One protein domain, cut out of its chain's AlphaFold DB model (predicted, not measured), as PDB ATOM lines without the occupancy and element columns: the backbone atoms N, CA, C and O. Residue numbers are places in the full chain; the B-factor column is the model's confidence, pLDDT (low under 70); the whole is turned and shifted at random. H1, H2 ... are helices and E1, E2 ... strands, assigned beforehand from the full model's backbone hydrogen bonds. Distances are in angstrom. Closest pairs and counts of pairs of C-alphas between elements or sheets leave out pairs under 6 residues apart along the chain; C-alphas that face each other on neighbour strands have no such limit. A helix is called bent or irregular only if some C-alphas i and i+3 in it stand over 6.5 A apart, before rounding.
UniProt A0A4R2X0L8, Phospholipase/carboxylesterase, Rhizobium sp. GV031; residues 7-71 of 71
ATOM      1  N   LEU A   7       2.563 -37.621  26.746       96.00
ATOM      2  CA  LEU A   7       2.639 -36.346  26.038       96.00
ATOM      3  C   LEU A   7       4.096 -36.061  25.672       96.00
ATOM      4  O   LEU A   7       4.964 -36.038  26.540       96.00
ATOM      5  N   VAL A   8       4.344 -35.793  24.393       96.94
ATOM      6  CA  VAL A   8       5.625 -35.297  23.883       96.94
ATOM      7  C   VAL A   8       5.447 -33.846  23.455       96.94
ATOM      8  O   VAL A   8       4.587 -33.528  22.627       96.94
ATOM      9  N   ILE A   9       6.275 -32.971  24.025       97.56
ATOM     10  CA  ILE A   9       6.314 -31.542  23.721       97.56
ATOM     11  C   ILE A   9       7.619 -31.256  22.985       97.56
ATOM     12  O   ILE A   9       8.704 -31.404  23.544       97.56
ATOM     13  N   PHE A  10       7.510 -30.849  21.729       98.06
ATOM     14  CA  PHE A  10       8.646 -30.434  20.923       98.06
ATOM     15  C   PHE A  10       8.940 -28.951  21.142       98.06
ATOM     16  O   PHE A  10       8.059 -28.113  20.963       98.06
ATOM     17  N   LEU A  11      10.187 -28.627  21.488       97.81
ATOM     18  CA  LEU A  11      10.662 -27.253  21.635       97.81
ATOM     19  C   LEU A  11      11.646 -26.948  20.507       97.81
ATOM     20  O   LEU A  11      12.679 -27.605  20.374       97.81
ATOM     21  N   HIS A  12      11.300 -25.977  19.666       97.75
ATOM     22  CA  HIS A  12      12.111 -25.602  18.514       97.75
ATOM     23  C   HIS A  12      13.313 -24.728  18.906       97.75
ATOM     24  O   HIS A  12      13.336 -24.105  19.971       97.75
ATOM     25  N   GLY A  13      14.314 -24.678  18.020       96.38
ATOM     26  CA  GLY A  13      15.495 -23.820  18.162       96.38
ATOM     27  C   GLY A  13      15.226 -22.347  17.824       96.38
ATOM     28  O   GLY A  13      14.123 -21.967  17.442       96.38
ATOM     29  N   ILE A  14      16.247 -21.501  17.945       95.88
ATOM     30  CA  ILE A  14      16.130 -20.052  17.709       95.88
ATOM     31  C   ILE A  14      15.722 -19.768  16.259       95.88
ATOM     32  O   ILE A  14      16.346 -20.255  15.317       95.88
ATOM     33  N   GLY A  15      14.693 -18.940  16.081       96.81
ATOM     34  CA  GLY A  15      14.202 -18.521  14.772       96.81
ATOM     35  C   GLY A  15      13.387 -19.568  14.026       96.81
ATOM     36  O   GLY A  15      13.101 -19.347  12.857       96.81
ATOM     37  N   ALA A  16      13.028 -20.671  14.678       97.44
ATOM     38  CA  ALA A  16      12.168 -21.709  14.125       97.44
ATOM     39  C   ALA A  16      10.705 -21.532  14.577       97.44
ATOM     40  O   ALA A  16      10.378 -20.589  15.298       97.44
ATOM     41  N   SER A  17       9.834 -22.438  14.142       97.81
ATOM     42  CA  SER A  17       8.449 -22.583  14.597       97.81
ATOM     43  C   SER A  17       8.154 -24.039  14.966       97.81
ATOM     44  O   SER A  17       8.812 -24.973  14.495       97.81
ATOM     45  N   GLY A  18       7.139 -24.260  15.796       97.31
ATOM     46  CA  GLY A  18       6.682 -25.591  16.183       97.31
ATOM     47  C   GLY A  18       6.215 -26.424  14.987       97.31
ATOM     48  O   GLY A  18       6.460 -27.632  14.930       97.31
ATOM     49  N   ALA A  19       5.648 -25.779  13.962       97.00
ATOM     50  CA  ALA A  19       5.246 -26.429  12.713       97.00
ATOM     51  C   ALA A  19       6.394 -27.204  12.037       97.00
ATOM     52  O   ALA A  19       6.163 -28.269  11.462       97.00
ATOM     53  N   GLN A  20       7.640 -26.730  12.160       97.06
ATOM     54  CA  GLN A  20       8.807 -27.391  11.568       97.06
ATOM     55  C   GLN A  20       9.151 -28.733  12.235       97.06
ATOM     56  O   GLN A  20       9.858 -29.541  11.637       97.06
ATOM     57  N   LEU A  21       8.634 -29.005  13.440       97.19
ATOM     58  CA  LEU A  21       8.851 -30.263  14.168       97.19
ATOM     59  C   LEU A  21       7.711 -31.277  13.987       97.19
ATOM     60  O   LEU A  21       7.855 -32.445  14.346       97.19
ATOM     61  N   ILE A  22       6.596 -30.886  13.364       95.19
ATOM     62  CA  ILE A  22       5.469 -31.791  13.086       95.19
ATOM     63  C   ILE A  22       5.850 -32.994  12.202       95.19
ATOM     64  O   ILE A  22       5.355 -34.090  12.480       95.19
ATOM     65  N   PRO A  23       6.732 -32.881  11.187       96.75
ATOM     66  CA  PRO A  23       7.177 -34.049  10.427       96.75
ATOM     67  C   PRO A  23       7.836 -35.132  11.296       96.75
ATOM     68  O   PRO A  23       7.623 -36.318  11.051       96.75
ATOM     69  N   LEU A  24       8.567 -34.741  12.348       95.81
ATOM     70  CA  LEU A  24       9.154 -35.675  13.313       95.81
ATOM     71  C   LEU A  24       8.073 -36.366  14.155       95.81
ATOM     72  O   LEU A  24       8.114 -37.577  14.342       95.81
ATOM     73  N   ALA A  25       7.055 -35.623  14.597       94.94
ATOM     74  CA  ALA A  25       5.897 -36.211  15.271       94.94
ATOM     75  C   ALA A  25       5.221 -37.277  14.393       94.94
ATOM     76  O   ALA A  25       4.887 -38.367  14.854       94.94
ATOM     77  N   SER A  26       5.034 -36.969  13.105       94.69
ATOM     78  CA  SER A  26       4.405 -37.874  12.144       94.69
ATOM     79  C   SER A  26       5.191 -39.167  11.939       94.69
ATOM     80  O   SER A  26       4.562 -40.216  11.819       94.69
ATOM     81  N   SER A  27       6.526 -39.125  11.947       96.94
ATOM     82  CA  SER A  27       7.344 -40.334  11.786       96.94
ATOM     83  C   SER A  27       7.316 -41.251  13.013       96.94
ATOM     84  O   SER A  27       7.510 -42.453  12.855       96.94
ATOM     85  N   TRP A  28       7.030 -40.717  14.207       96.44
ATOM     86  CA  TRP A  28       6.998 -41.477  15.467       96.44
ATOM     87  C   TRP A  28       5.618 -42.026  15.843       96.44
ATOM     88  O   TRP A  28       5.514 -42.904  16.700       96.44
ATOM     89  N   ARG A  29       4.542 -41.534  15.216       94.06
ATOM     90  CA  ARG A  29       3.160 -41.940  15.539       94.06
ATOM     91  C   ARG A  29       2.930 -43.449  15.453       94.06
ATOM     92  O   ARG A  29       2.146 -43.975  16.233       94.06
ATOM     93  N   ALA A  30       3.603 -44.136  14.528       94.56
ATOM     94  CA  ALA A  30       3.457 -45.579  14.362       94.56
ATOM     95  C   ALA A  30       4.048 -46.368  15.544       94.56
ATOM     96  O   ALA A  30       3.475 -47.376  15.948       94.56
ATOM     97  N   GLN A  31       5.167 -45.908  16.115       96.50
ATOM     98  CA  GLN A  31       5.809 -46.549  17.266       96.50
ATOM     99  C   GLN A  31       5.228 -46.082  18.609       96.50
ATOM    100  O   GLN A  31       5.392 -46.768  19.614       96.50
ATOM    101  N   LEU A  32       4.550 -44.930  18.637       94.88
ATOM    102  CA  LEU A  32       4.000 -44.299  19.841       94.88
ATOM    103  C   LEU A  32       2.489 -44.007  19.692       94.88
ATOM    104  O   LEU A  32       2.076 -42.843  19.712       94.88
ATOM    105  N   PRO A  33       1.642 -45.043  19.537       92.31
ATOM    106  CA  PRO A  33       0.236 -44.884  19.154       92.31
ATOM    107  C   PRO A  33      -0.651 -44.233  20.229       92.31
ATOM    108  O   PRO A  33      -1.702 -43.690  19.899       92.31
ATOM    109  N   THR A  34      -0.246 -44.267  21.502       95.06
ATOM    110  CA  THR A  34      -0.966 -43.644  22.632       95.06
ATOM    111  C   THR A  34      -0.366 -42.299  23.056       95.06
ATOM    112  O   THR A  34      -0.767 -41.724  24.067       95.06
ATOM    113  N   THR A  35       0.588 -41.762  22.288       95.94
ATOM    114  CA  THR A  35       1.272 -40.508  22.616       95.94
ATOM    115  C   THR A  35       0.626 -39.323  21.913       95.94
ATOM    116  O   THR A  35       0.459 -39.301  20.692       95.94
ATOM    117  N   ARG A  36       0.314 -38.277  22.681       95.56
ATOM    118  CA  ARG A  36      -0.047 -36.969  22.130       95.56
ATOM    119  C   ARG A  36       1.226 -36.193  21.807       95.56
ATOM    120  O   ARG A  36       2.125 -36.111  22.635       95.56
ATOM    121  N   PHE A  37       1.266 -35.560  20.639       96.50
ATOM    122  CA  PHE A  37       2.372 -34.698  20.226       96.50
ATOM    123  C   PHE A  37       1.902 -33.251  20.120       96.50
ATOM    124  O   PHE A  37       0.848 -32.984  19.539       96.50
ATOM    125  N   VAL A  38       2.689 -32.325  20.658       97.19
ATOM    126  CA  VAL A  38       2.474 -30.881  20.518       97.19
ATOM    127  C   VAL A  38       3.801 -30.188  20.227       97.19
ATOM    128  O   VAL A  38       4.853 -30.626  20.688       97.19
ATOM    129  N   ALA A  39       3.749 -29.114  19.449       98.06
ATOM    130  CA  ALA A  39       4.908 -28.305  19.095       98.06
ATOM    131  C   ALA A  39       4.484 -26.826  19.124       98.06
ATOM    132  O   ALA A  39       4.003 -26.323  18.110       98.06
ATOM    133  N   PRO A  40       4.525 -26.166  20.294       97.69
ATOM    134  CA  PRO A  40       4.186 -24.752  20.402       97.69
ATOM    135  C   PRO A  40       5.239 -23.870  19.725       97.69
ATOM    136  O   PRO A  40       6.425 -24.207  19.698       97.69
ATOM    137  N   ASP A  41       4.794 -22.717  19.235       98.31
ATOM    138  CA  ASP A  41       5.684 -21.612  18.898       98.31
ATOM    139  C   ASP A  41       6.131 -20.898  20.173       98.31
ATOM    140  O   ASP A  41       5.347 -20.708  21.109       98.31
ATOM    141  N   ALA A  42       7.396 -20.492  20.206       97.56
ATOM    142  CA  ALA A  42       7.920 -19.686  21.291       97.56
ATOM    143  C   ALA A  42       7.274 -18.281  21.304       97.56
ATOM    144  O   ALA A  42       6.913 -17.747  20.249       97.56
ATOM    145  N   PRO A  43       7.130 -17.653  22.485       95.69
ATOM    146  CA  PRO A  43       6.307 -16.453  22.637       95.69
ATOM    147  C   PRO A  43       6.926 -15.190  22.029       95.69
ATOM    148  O   PRO A  43       6.196 -14.253  21.708       95.69
ATOM    149  N   LEU A  44       8.252 -15.127  21.869       95.19
ATOM    150  CA  LEU A  44       8.920 -13.940  21.341       95.19
ATOM    151  C   LEU A  44       9.163 -14.072  19.838       95.19
ATOM    152  O   LEU A  44       9.599 -15.110  19.341       95.19
ATOM    153  N   HIS A  45       8.953 -12.978  19.113       95.50
ATOM    154  CA  HIS A  45       9.263 -12.906  17.691       95.50
ATOM    155  C   HIS A  45      10.782 -12.912  17.449       95.50
ATOM    156  O   HIS A  45      11.548 -12.262  18.167       95.50
ATOM    157  N   HIS A  46      11.211 -13.600  16.397       95.44
ATOM    158  CA  HIS A  46      12.561 -13.562  15.842       95.44
ATOM    159  C   HIS A  46      12.471 -13.331  14.328       95.44
ATOM    160  O   HIS A  46      11.504 -13.729  13.691       95.44
ATOM    161  N   ARG A  47      13.498 -12.746  13.702       94.12
ATOM    162  CA  ARG A  47      13.457 -12.348  12.276       94.12
ATOM    163  C   ARG A  47      13.083 -13.461  11.277       94.12
ATOM    164  O   ARG A  47      12.711 -13.158  10.153       94.12
ATOM    165  N   HIS A  48      13.239 -14.728  11.661       94.56
ATOM    166  CA  HIS A  48      12.919 -15.898  10.831       94.56
ATOM    167  C   HIS A  48      11.799 -16.784  11.409       94.56
ATOM    168  O   HIS A  48      11.512 -17.828  10.834       94.56
ATOM    169  N   GLY A  49      11.197 -16.412  12.544       96.38
ATOM    170  CA  GLY A  49      10.259 -17.267  13.271       96.38
ATOM    171  C   GLY A  49      10.117 -16.831  14.725       96.38
ATOM    172  O   GLY A  49       9.829 -15.670  15.007       96.38
ATOM    173  N   HIS A  50      10.367 -17.750  15.655       97.69
ATOM    174  CA  HIS A  50      10.138 -17.540  17.083       97.69
ATOM    175  C   HIS A  50      11.395 -17.798  17.923       97.69
ATOM    176  O   HIS A  50      12.310 -18.519  17.518       97.69
ATOM    177  N   GLN A  51      11.449 -17.216  19.118       96.94
ATOM    178  CA  GLN A  51      12.482 -17.464  20.125       96.94
ATOM    179  C   GLN A  51      11.873 -17.509  21.533       96.94
ATOM    180  O   GLN A  51      10.877 -16.846  21.815       96.94
ATOM    181  N   TRP A  52      12.460 -18.311  22.423       95.69
ATOM    182  CA  TRP A  52      11.982 -18.468  23.806       95.69
ATOM    183  C   TRP A  52      12.396 -17.298  24.697       95.69
ATOM    184  O   TRP A  52      11.628 -16.831  25.525       95.69
ATOM    185  N   PHE A  53      13.608 -16.804  24.474       94.44
ATOM    186  CA  PHE A  53      14.220 -15.664  25.141       94.44
ATOM    187  C   PHE A  53      15.190 -15.009  24.148       94.44
ATOM    188  O   PHE A  53      15.638 -15.662  23.203       94.44
ATOM    189  N   SER A  54      15.508 -13.724  24.333       90.62
ATOM    190  CA  SER A  54      16.474 -13.034  23.465       90.62
ATOM    191  C   SER A  54      17.871 -13.630  23.639       90.62
ATOM    192  O   SER A  54      18.380 -13.742  24.756       90.62
ATOM    193  N   THR A  55      18.510 -13.962  22.519       88.50
ATOM    194  CA  THR A  55      19.914 -14.396  22.466       88.50
ATOM    195  C   THR A  55      20.846 -13.323  21.907       88.50
ATOM    196  O   THR A  55      21.975 -13.627  21.528       88.50
ATOM    197  N   ASP A  56      20.388 -12.074  21.827       87.69
ATOM    198  CA  ASP A  56      21.198 -10.970  21.316       87.69
ATOM    199  C   ASP A  56      22.368 -10.665  22.266       87.69
ATOM    200  O   ASP A  56      22.215 -10.658  23.488       87.69
ATOM    201  N   GLY A  57      23.547 -10.364  21.722       89.19
ATOM    202  CA  GLY A  57      24.743 -10.109  22.531       89.19
ATOM    203  C   GLY A  57      25.300 -11.381  23.185       89.19
ATOM    204  O   GLY A  57      25.425 -12.406  22.525       89.19
ATOM    205  N   ASN A  58      25.686 -11.305  24.466       92.06
ATOM    206  CA  ASN A  58      26.159 -12.466  25.229       92.06
ATOM    207  C   ASN A  58      24.981 -13.141  25.962       92.06
ATOM    208  O   ASN A  58      24.577 -12.642  27.015       92.06
ATOM    209  N   PRO A  59      24.444 -14.277  25.484       86.94
ATOM    210  CA  PRO A  59      23.311 -14.948  26.127       86.94
ATOM    211  C   PRO A  59      23.639 -15.503  27.522       86.94
ATOM    212  O   PRO A  59      22.729 -15.755  28.305       86.94
ATOM    213  N   LEU A  60      24.924 -15.676  27.846       91.00
ATOM    214  CA  LEU A  60      25.379 -16.144  29.157       91.00
ATOM    215  C   LEU A  60      25.609 -14.998  30.155       91.00
ATOM    216  O   LEU A  60      26.033 -15.252  31.282       91.00
ATOM    217  N   ASP A  61      25.336 -13.746  29.769       95.00
ATOM    218  CA  ASP A  61      25.325 -12.621  30.704       95.00
ATOM    219  C   ASP A  61      24.328 -12.910  31.849       95.00
ATOM    220  O   ASP A  61      23.149 -13.174  31.577       95.00
ATOM    221  N   PRO A  62      24.745 -12.844  33.131       94.69
ATOM    222  CA  PRO A  62      23.870 -13.142  34.263       94.69
ATOM    223  C   PRO A  62      22.566 -12.332  34.293       94.69
ATOM    224  O   PRO A  62      21.555 -12.828  34.790       94.69
ATOM    225  N   VAL A  63      22.568 -11.092  33.791       93.50
ATOM    226  CA  VAL A  63      21.360 -10.256  33.689       93.50
ATOM    227  C   VAL A  63      20.383 -10.853  32.681       93.50
ATOM    228  O   VAL A  63      19.191 -10.935  32.967       93.50
ATOM    229  N   ARG A  64      20.879 -11.329  31.537       90.56
ATOM    230  CA  ARG A  64      20.055 -11.953  30.490       90.56
ATOM    231  C   ARG A  64      19.533 -13.318  30.913       90.56
ATOM    232  O   ARG A  64      18.366 -13.613  30.679       90.56
ATOM    233  N   VAL A  65      20.353 -14.107  31.609       92.62
ATOM    234  CA  VAL A  65      19.921 -15.390  32.189       92.62
ATOM    235  C   VAL A  65      18.794 -15.181  33.202       92.62
ATOM    236  O   VAL A  65      17.830 -15.940  33.191       92.62
ATOM    237  N   ARG A  66      18.877 -14.153  34.061       93.56
ATOM    238  CA  ARG A  66      17.777 -13.804  34.975       93.56
ATOM    239  C   ARG A  66      16.530 -13.368  34.216       93.56
ATOM    240  O   ARG A  66      15.478 -13.945  34.443       93.56
ATOM    241  N   ALA A  67      16.670 -12.450  33.260       90.62
ATOM    242  CA  ALA A  67      15.545 -11.984  32.453       90.62
ATOM    243  C   ALA A  67      14.818 -13.134  31.734       90.62
ATOM    244  O   ALA A  67      13.600 -13.114  31.665       90.62
ATOM    245  N   ALA A  68      15.541 -14.155  31.256       91.75
ATOM    246  CA  ALA A  68      14.955 -15.338  30.621       91.75
ATOM    247  C   ALA A  68      14.174 -16.257  31.583       91.75
ATOM    248  O   ALA A  68      13.352 -17.044  31.126       91.75
ATOM    249  N   ARG A  69      14.444 -16.198  32.894       90.62
ATOM    250  CA  ARG A  69      13.754 -17.005  33.917       90.62
ATOM    251  C   ARG A  69      12.452 -16.378  34.404       90.62
ATOM    252  O   ARG A  69      11.633 -17.100  34.962       90.62
ATOM    253  N   ASP A  70      12.306 -15.070  34.224       90.56
ATOM    254  CA  ASP A  70      11.157 -14.295  34.694       90.56
ATOM    255  C   ASP A  70      10.068 -14.140  33.607       90.56
ATOM    256  O   ASP A  70       9.113 -13.387  33.803       90.56
ATOM    257  N   ILE A  71      10.229 -14.823  32.462       78.62
ATOM    258  CA  ILE A  71       9.278 -14.862  31.333       78.62
ATOM    259  C   ILE A  71       8.215 -15.938  31.561       78.62
ATOM    260  O   ILE A  71       8.588 -17.053  31.992       78.62
TER     261      ILE A  71
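What this domain is: This is residues 7 to 71 of the 71 residues of the protein "Phospholipase/carboxylesterase" of Rhizobium sp. GV031 (UniProt A0A4R2X0L8). A loose, drawn-out chain holds three small parts set one after another: a short parallel pair of strands, E1 and E2, with helix H1 running back alongside it at one end, a small hairpin, E3 and E4, farther along, and a short helix, H2, at the other end. The printed part has 65 residues, with two named helices and four named strands in the order E1 H1 E2 E3 E4 H2; 32 residues are in named elements, under half. The class is mixed, helices and strands, with one two-stranded sheet parallel, E1 beside E2, and one antiparallel, E3 beside E4. The whole is loose, with a radius of gyration of the C-alphas of 14.6 A, and only just elongated, spanning 44 by 22 by 16 A.

Where its parts are: E1 is residues 7 to 9, 6.5 A long, with C-alpha 7 at (2.639, -36.346, 26.038). H1 is residues 18 to 28, 15.9 A long, with C-alpha 18 at (6.682, -25.591, 16.183). It is only just irregular: C-alphas 20 and 23 are 6.9 A apart. E2 is residues 35 to 38, 9.9 A long; E3 is residues 44 to 46 and E4 residues 49 to 51. H2 is residues 62 to 69, 10.8 A long, ending with C-alpha 69 at (13.754, -17.005, 33.917).

How they stand to each other: E1, H1 and E2 form a strand-helix-strand unit, two parallel neighbour strands with a helix between them along the chain, and its crossover is right-handed. E1 and E2 run at 26 degrees; N 8 and O 36 are 2.8 A apart, within hydrogen-bond range. The closest C-alphas of H1 and E2 are those of Ala 25 and Phe 37, 6.3 A apart. E2 and E3 are apart. E3 and E4 form a hairpin, antiparallel at 128 degrees between their directions, with N 51 and O 44 at 2.8 A and N 46 and O 49 at 2.9 A, within hydrogen-bond range. H2 is apart from E1, H1, E2 and E3. In H2 every O i to N i+4 pair is within hydrogen-bond range; in H1 4 of 7 are.

The domain as a whole: The two C-alphas farthest apart are those of Ala 30 and Val 63, at 44.1 A. The printed part has no cut and ends at the chain's last residue, Ile 71. No link is long; the links E2 to E3 and E3 to E4 are tight. The mean pLDDT of the printed part is 94.6, and no printed residue is under 70.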